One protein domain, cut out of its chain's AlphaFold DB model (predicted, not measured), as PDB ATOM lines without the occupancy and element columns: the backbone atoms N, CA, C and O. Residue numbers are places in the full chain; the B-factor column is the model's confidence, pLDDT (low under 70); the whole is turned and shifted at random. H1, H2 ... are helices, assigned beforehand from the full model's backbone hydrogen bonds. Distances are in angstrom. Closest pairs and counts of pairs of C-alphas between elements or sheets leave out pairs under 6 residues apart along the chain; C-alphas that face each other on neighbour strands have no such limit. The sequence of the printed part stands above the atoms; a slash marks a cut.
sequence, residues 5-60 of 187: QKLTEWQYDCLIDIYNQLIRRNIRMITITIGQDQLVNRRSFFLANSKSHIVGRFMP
ATOM      1  N   GLN A   5     136.208 151.701 132.567       83.44
ATOM      2  CA  GLN A   5     135.432 151.288 133.736       83.44
ATOM      3  C   GLN A   5     135.180 152.428 134.725       83.44
ATOM      4  O   GLN A   5     134.181 152.384 135.441       83.44
ATOM      5  N   LYS A   6     136.029 153.465 134.764       88.00
ATOM      6  CA  LYS A   6     135.900 154.595 135.700       88.00
ATOM      7  C   LYS A   6     134.911 155.661 135.233       88.00
ATOM      8  O   LYS A   6     134.584 156.550 136.015       88.00
ATOM      9  N   LEU A   7     134.395 155.550 134.008       89.50
ATOM     10  CA  LEU A   7     133.431 156.506 133.480       89.50
ATOM     11  C   LEU A   7     132.144 156.544 134.299       89.50
ATOM     12  O   LEU A   7     131.475 155.526 134.497       89.50
ATOM     13  N   THR A   8     131.795 157.742 134.754       89.62
ATOM     14  CA  THR A   8     130.531 158.005 135.432       89.62
ATOM     15  C   THR A   8     129.414 158.207 134.418       89.62
ATOM     16  O   THR A   8     129.644 158.507 133.249       89.62
ATOM     17  N   GLU A   9     128.174 158.062 134.872       88.31
ATOM     18  CA  GLU A   9     127.002 158.312 134.035       88.31
ATOM     19  C   GLU A   9     126.968 159.738 133.479       88.31
ATOM     20  O   GLU A   9     126.781 159.913 132.282       88.31
ATOM     21  N   TRP A  10     127.284 160.735 134.308       91.62
ATOM     22  CA  TRP A  10     127.378 162.126 133.864       91.62
ATOM     23  C   TRP A  10     128.387 162.308 132.720       91.62
ATOM     24  O   TRP A  10     128.140 163.046 131.771       91.62
ATOM     25  N   GLN A  11     129.516 161.591 132.761       93.25
ATOM     26  CA  GLN A  11     130.491 161.622 131.669       93.25
ATOM     27  C   GLN A  11     129.943 160.966 130.392       93.25
ATOM     28  O   GLN A  11     130.237 161.449 129.299       93.25
ATOM     29  N   TYR A  12     129.123 159.914 130.504       92.81
ATOM     30  CA  TYR A  12     128.409 159.357 129.350       92.81
ATOM     31  C   TYR A  12     127.384 160.338 128.780       92.81
ATOM     32  O   TYR A  12     127.291 160.438 127.560       92.81
ATOM     33  N   ASP A  13     126.677 161.102 129.613       92.44
ATOM     34  CA  ASP A  13     125.749 162.134 129.139       92.44
ATOM     35  C   ASP A  13     126.483 163.226 128.349       92.44
ATOM     36  O   ASP A  13     126.076 163.578 127.240       92.44
ATOM     37  N   CYS A  14     127.645 163.674 128.835       93.44
ATOM     38  CA  CYS A  14     128.497 164.585 128.069       93.44
ATOM     39  C   CYS A  14     128.936 163.981 126.721       93.44
ATOM     40  O   CYS A  14     128.950 164.675 125.701       93.44
ATOM     41  N   LEU A  15     129.269 162.685 126.680       94.00
ATOM     42  CA  LEU A  15     129.601 161.995 125.427       94.00
ATOM     43  C   LEU A  15     128.390 161.885 124.490       94.00
ATOM     44  O   LEU A  15     128.561 161.968 123.274       94.00
ATOM     45  N   ILE A  16     127.173 161.735 125.022       94.81
ATOM     46  CA  ILE A  16     125.934 161.755 124.231       94.81
ATOM     47  C   ILE A  16     125.753 163.114 123.562       94.81
ATOM     48  O   ILE A  16     125.407 163.166 122.380       94.81
ATOM     49  N   ASP A  17     126.012 164.207 124.273       95.06
ATOM     50  CA  ASP A  17     125.911 165.546 123.696       95.06
ATOM     51  C   ASP A  17     126.905 165.747 122.551       95.06
ATOM     52  O   ASP A  17     126.533 166.261 121.491       95.06
ATOM     53  N   ILE A  18     128.142 165.271 122.714       94.94
ATOM     54  CA  ILE A  18     129.152 165.277 121.647       94.94
ATOM     55  C   ILE A  18     128.681 164.422 120.464       94.94
ATOM     56  O   ILE A  18     128.678 164.891 119.325       94.94
ATOM     57  N   TYR A  19     128.221 163.198 120.726       95.19
ATOM     58  CA  TYR A  19     127.695 162.284 119.712       95.19
ATOM     59  C   TYR A  19     126.563 162.932 118.897       95.19
ATOM     60  O   TYR A  19     126.576 162.907 117.665       95.19
ATOM     61  N   ASN A  20     125.618 163.592 119.571       93.94
ATOM     62  CA  ASN A  20     124.498 164.283 118.936       93.94
ATOM     63  C   ASN A  20     124.961 165.467 118.072       93.94
ATOM     64  O   ASN A  20     124.440 165.674 116.973       93.94
ATOM     65  N   GLN A  21     125.938 166.247 118.541       96.62
ATOM     66  CA  GLN A  21     126.507 167.354 117.768       96.62
ATOM     67  C   GLN A  21     127.232 166.865 116.508       96.62
ATOM     68  O   GLN A  21     127.089 167.482 115.451       96.62
ATOM     69  N   LEU A  22     127.967 165.754 116.599       96.56
ATOM     70  CA  LEU A  22     128.660 165.148 115.460       96.56
ATOM     71  C   LEU A  22     127.670 164.627 114.413       96.56
ATOM     72  O   LEU A  22     127.820 164.944 113.232       96.56
ATOM     73  N   ILE A  23     126.597 163.952 114.837       95.31
ATOM     74  CA  ILE A  23     125.532 163.502 113.926       95.31
ATOM     75  C   ILE A  23     124.905 164.671 113.165       95.31
ATOM     76  O   ILE A  23     124.729 164.576 111.952       95.31
ATOM     77  N   ARG A  24     124.605 165.794 113.835       96.62
ATOM     78  CA  ARG A  24     124.040 166.991 113.174       96.62
ATOM     79  C   ARG A  24     124.955 167.564 112.092       96.62
ATOM     80  O   ARG A  24     124.480 168.245 111.192       96.62
ATOM     81  N   ARG A  25     126.258 167.296 112.182       97.56
ATOM     82  CA  ARG A  25     127.274 167.700 111.203       97.56
ATOM     83  C   ARG A  25     127.589 166.601 110.183       97.56
ATOM     84  O   ARG A  25     128.538 166.750 109.424       97.56
ATOM     85  N   ASN A  26     126.813 165.516 110.164       96.25
ATOM     86  CA  ASN A  26     127.036 164.337 109.329       96.25
ATOM     87  C   ASN A  26     128.398 163.653 109.581       96.25
ATOM     88  O   ASN A  26     128.998 163.078 108.675       96.25
ATOM     89  N   ILE A  27     128.892 163.720 110.822       97.00
ATOM     90  CA  ILE A  27     130.132 163.077 111.265       97.00
ATOM     91  C   ILE A  27     129.773 161.857 112.114       97.00
ATOM     92  O   ILE A  27     129.001 161.950 113.070       97.00
ATOM     93  N   ARG A  28     130.355 160.701 111.780       93.31
ATOM     94  CA  ARG A  28     130.152 159.456 112.525       93.31
ATOM     95  C   ARG A  28     131.204 159.321 113.624       93.31
ATOM     96  O   ARG A  28     132.396 159.316 113.337       93.31
ATOM     97  N   MET A  29     130.757 159.175 114.866       92.94
ATOM     98  CA  MET A  29     131.620 158.872 116.008       92.94
ATOM     99  C   MET A  29     131.757 157.357 116.172       92.94
ATOM    100  O   MET A  29     130.755 156.645 116.174       92.94
ATOM    101  N   ILE A  30     132.989 156.878 116.339       90.56
ATOM    102  CA  ILE A  30     133.295 155.496 116.721       90.56
ATOM    103  C   ILE A  30     133.993 155.557 118.076       90.56
ATOM    104  O   ILE A  30     134.939 156.323 118.245       90.56
ATOM    105  N   THR A  31     133.509 154.774 119.038       89.25
ATOM    106  CA  THR A  31     134.088 154.703 120.385       89.25
ATOM    107  C   THR A  31     134.576 153.288 120.637       89.25
ATOM    108  O   THR A  31     133.816 152.339 120.461       89.25
ATOM    109  N   ILE A  32     135.830 153.159 121.060       89.69
ATOM    110  CA  ILE A  32     136.408 151.903 121.535       89.69
ATOM    111  C   ILE A  32     136.744 152.125 123.004       89.69
ATOM    112  O   ILE A  32     137.587 152.958 123.330       89.69
ATOM    113  N   THR A  33     136.044 151.416 123.884       88.62
ATOM    114  CA  THR A  33     136.246 151.526 125.331       88.62
ATOM    115  C   THR A  33     137.029 150.313 125.803       88.62
ATOM    116  O   THR A  33     136.547 149.190 125.684       88.62
ATOM    117  N   ILE A  34     138.229 150.544 126.330       89.31
ATOM    118  CA  ILE A  34     139.102 149.497 126.866       89.31
ATOM    119  C   ILE A  34     139.065 149.586 128.392       89.31
ATOM    120  O   ILE A  34     139.040 150.680 128.967       89.31
ATOM    121  N   GLY A  35     139.003 148.433 129.052       89.44
ATOM    122  CA  GLY A  35     138.917 148.359 130.501       89.44
ATOM    123  C   GLY A  35     138.970 146.933 131.028       89.44
ATOM    124  O   GLY A  35     139.068 145.976 130.266       89.44
ATOM    125  N   GLN A  36     138.898 146.816 132.351       88.44
ATOM    126  CA  GLN A  36     138.822 145.536 133.064       88.44
ATOM    127  C   GLN A  36     137.380 144.996 133.094       88.44
ATOM    128  O   GLN A  36     136.449 145.698 132.697       88.44
ATOM    129  N   ASP A  37     137.162 143.803 133.660       88.19
ATOM    130  CA  ASP A  37     135.837 143.158 133.795       88.19
ATOM    131  C   ASP A  37     134.769 144.058 134.460       88.19
ATOM    132  O   ASP A  37     133.570 143.936 134.206       88.19
ATOM    133  N   GLN A  38     135.184 145.048 135.257       90.25
ATOM    134  CA  GLN A  38     134.299 146.083 135.805       90.25
ATOM    135  C   GLN A  38     133.529 146.868 134.727       90.25
ATOM    136  O   GLN A  38     132.422 147.343 134.983       90.25
ATOM    137  N   LEU A  39     134.083 147.002 133.522       90.56
ATOM    138  CA  LEU A  39     133.416 147.631 132.384       90.56
ATOM    139  C   LEU A  39     132.210 146.805 131.912       90.56
ATOM    140  O   LEU A  39     131.160 147.368 131.603       90.56
ATOM    141  N   VAL A  40     132.328 145.476 131.939       90.62
ATOM    142  CA  VAL A  40     131.229 144.549 131.633       90.62
ATOM    143  C   VAL A  40     130.126 144.682 132.680       90.62
ATOM    144  O   VAL A  40     128.950 144.827 132.341       90.62
ATOM    145  N   ASN A  41     130.499 144.762 133.960       91.06
ATOM    146  CA  ASN A  41     129.550 145.017 135.049       91.06
ATOM    147  C   ASN A  41     128.830 146.363 134.875       91.06
ATOM    148  O   ASN A  41     127.616 146.448 135.069       91.06
ATOM    149  N   ARG A  42     129.549 147.411 134.453       90.69
ATOM    150  CA  ARG A  42     128.975 148.733 134.159       90.69
ATOM    151  C   ARG A  42     127.956 148.661 133.017       90.69
ATOM    152  O   ARG A  42     126.868 149.224 133.133       90.69
ATOM    153  N   ARG A  43     128.275 147.939 131.941       91.75
ATOM    154  CA  ARG A  43     127.351 147.695 130.825       91.75
ATOM    155  C   ARG A  43     126.074 147.002 131.306       91.75
ATOM    156  O   ARG A  43     124.976 147.477 131.015       91.75
ATOM    157  N   SER A  44     126.213 145.924 132.080       91.94
ATOM    158  CA  SER A  44     125.084 145.186 132.663       91.94
ATOM    159  C   SER A  44     124.234 146.068 133.579       91.94
ATOM    160  O   SER A  44     123.007 146.044 133.490       91.94
ATOM    161  N   PHE A  45     124.868 146.918 134.392       92.25
ATOM    162  CA  PHE A  45     124.180 147.902 135.226       92.25
ATOM    163  C   PHE A  45     123.344 148.884 134.391       92.25
ATOM    164  O   PHE A  45     122.182 149.126 134.721       92.25
ATOM    165  N   PHE A  46     123.878 149.424 133.292       93.31
ATOM    166  CA  PHE A  46     123.112 150.329 132.429       93.31
ATOM    167  C   PHE A  46     121.924 149.640 131.752       93.31
ATOM    168  O   PHE A  46     120.845 150.229 131.684       93.31
ATOM    169  N   LEU A  47     122.080 148.393 131.301       91.94
ATOM    170  CA  LEU A  47     120.968 147.623 130.733       91.94
ATOM    171  C   LEU A  47     119.864 147.374 131.767       91.94
ATOM    172  O   LEU A  47     118.694 147.606 131.468       91.94
ATOM    173  N   ALA A  48     120.234 146.975 132.988       93.50
ATOM    174  CA  ALA A  48     119.285 146.724 134.073       93.50
ATOM    175  C   ALA A  48     118.520 147.987 134.516       93.50
ATOM    176  O   ALA A  48     117.380 147.894 134.957       93.50
ATOM    177  N   ASN A  49     119.124 149.170 134.368       93.25
ATOM    178  CA  ASN A  49     118.524 150.459 134.731       93.25
ATOM    179  C   ASN A  49     117.873 151.186 133.538       93.25
ATOM    180  O   ASN A  49     117.743 152.409 133.561       93.25
ATOM    181  N   SER A  50     117.490 150.464 132.477       91.06
ATOM    182  CA  SER A  50     116.818 151.024 131.289       91.06
ATOM    183  C   SER A  50     117.615 152.117 130.553       91.06
ATOM    184  O   SER A  50     117.055 152.933 129.821       91.06
ATOM    185  N   LYS A  51     118.948 152.119 130.682       91.69
ATOM    186  CA  LYS A  51     119.876 153.056 130.016       91.69
ATOM    187  C   LYS A  51     120.461 152.465 128.732       91.69
ATOM    188  O   LYS A  51     121.634 152.644 128.406       91.69
ATOM    189  N   SER A  52     119.625 151.771 127.960       89.94
ATOM    190  CA  SER A  52     120.013 151.128 126.696       89.94
ATOM    191  C   SER A  52     120.548 152.117 125.651       89.94
ATOM    192  O   SER A  52     121.358 151.742 124.810       89.94
ATOM    193  N   HIS A  53     120.165 153.393 125.734       89.50
ATOM    194  CA  HIS A  53     120.646 154.460 124.854       89.50
ATOM    195  C   HIS A  53     122.135 154.809 125.054       89.50
ATOM    196  O   HIS A  53     122.770 155.278 124.112       89.50
ATOM    197  N   ILE A  54     122.701 154.579 126.248       91.81
ATOM    198  CA  ILE A  54     124.149 154.699 126.503       91.81
ATOM    199  C   ILE A  54     124.858 153.492 125.888       91.81
ATOM    200  O   ILE A  54     125.796 153.638 125.103       91.81
ATOM    201  N   VAL A  55     124.355 152.290 126.185       91.81
ATOM    202  CA  VAL A  55     124.941 151.022 125.724       91.81
ATOM    203  C   VAL A  55     124.935 150.935 124.200       91.81
ATOM    204  O   VAL A  55     125.963 150.631 123.608       91.81
ATOM    205  N   GLY A  56     123.830 151.287 123.543       90.50
ATOM    206  CA  GLY A  56     123.725 151.256 122.085       90.50
ATOM    207  C   GLY A  56     124.670 152.224 121.363       90.50
ATOM    208  O   GLY A  56     124.992 151.990 120.202       90.50
ATOM    209  N   ARG A  57     125.135 153.287 122.032       90.38
ATOM    210  CA  ARG A  57     126.073 154.267 121.456       90.38
ATOM    211  C   ARG A  57     127.535 153.915 121.715       90.38
ATOM    212  O   ARG A  57     128.356 154.085 120.820       90.38
ATOM    213  N   PHE A  58     127.861 153.448 122.921       91.69
ATOM    214  CA  PHE A  58     129.257 153.329 123.369       91.69
ATOM    215  C   PHE A  58     129.700 151.908 123.727       91.69
ATOM    216  O   PHE A  58     130.897 151.664 123.848       91.69
ATOM    217  N   MET A  59     128.764 150.973 123.909       91.81
ATOM    218  CA  MET A  59     129.036 149.579 124.286       91.81
ATOM    219  C   MET A  59     128.151 148.558 123.533       91.81
ATOM    220  O   MET A  59     127.618 147.631 124.159       91.81
ATOM    221  N   PRO A  60     127.931 148.715 122.209       89.94
ATOM    222  CA  PRO A  60     127.017 147.843 121.471       89.94
ATOM    223  C   PRO A  60     127.532 146.400 121.388       89.94
ATOM    224  O   PRO A  60     126.741 145.461 121.348       89.94
TER     225      PRO A  60
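What this domain is: This is residues 5 to 60 of the 187 residues of an uncharacterized protein of Paenibacillus taihuensis (UniProt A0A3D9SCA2). One long helix, H1, runs roughly along the longest axis, and from its far end a long stretch with no named element folds back to a small helical hairpin, H2 and H3. The short helix H3 lies between H1 and H2, while residues 21 to 26, of which 21 to 24 belong to H1, stick out. The printed part has 56 residues with three named helices, in the order H1, H2, H3, and no named strand; the class is all helix. The whole is compact, with a radius of gyration of the C-alphas of 11.6 A, and spans 34 by 23 by 18 A.

How they stand to each other: H1, residues 9 to 24, and H2, residues 38 to 48, are apart. H3, residues 52 to 58, only just touches H1, with 3 pairs of C-alphas within 8 A; H1 takes part with residues 12 to 16 alone. Their closest C-alphas, those of Tyr 12 and Ile 54, are 6.9 A apart. The lines of H1 and H3 are only just about perpendicular, at 71 degrees. H2 and H3 touch and form a helical hairpin; their closest C-alphas, those of Arg 43 and Val 55, are 6.5 A apart. They run opposite ways at a shallow tilt of 33 degrees, only just short of steep. In H1 and H2 every O i to N i+4 pair is within hydrogen-bond range; in H3, 2 of 3 are.

Where its parts are: H1 begins at C-alpha 9, (127.002, 158.312, 134.035), and is 22.8 A long from first to last C-alpha. H2 begins at C-alpha 38, (134.299, 146.083, 135.805), and measures 15.1 A. H3 measures 10.1 A and ends at C-alpha 58, (129.257, 153.329, 123.369).

The domain as a whole: The two C-alphas farthest apart, those of Arg 25 and Asp 37, are 34.4 A apart. The link from H1 to H2, residues 25 to 37, is long; the link from H2 to H3 is tight, with 3 residues. The printed part has no cut. Its mean pLDDT is 91.9, and no printed residue is under 70.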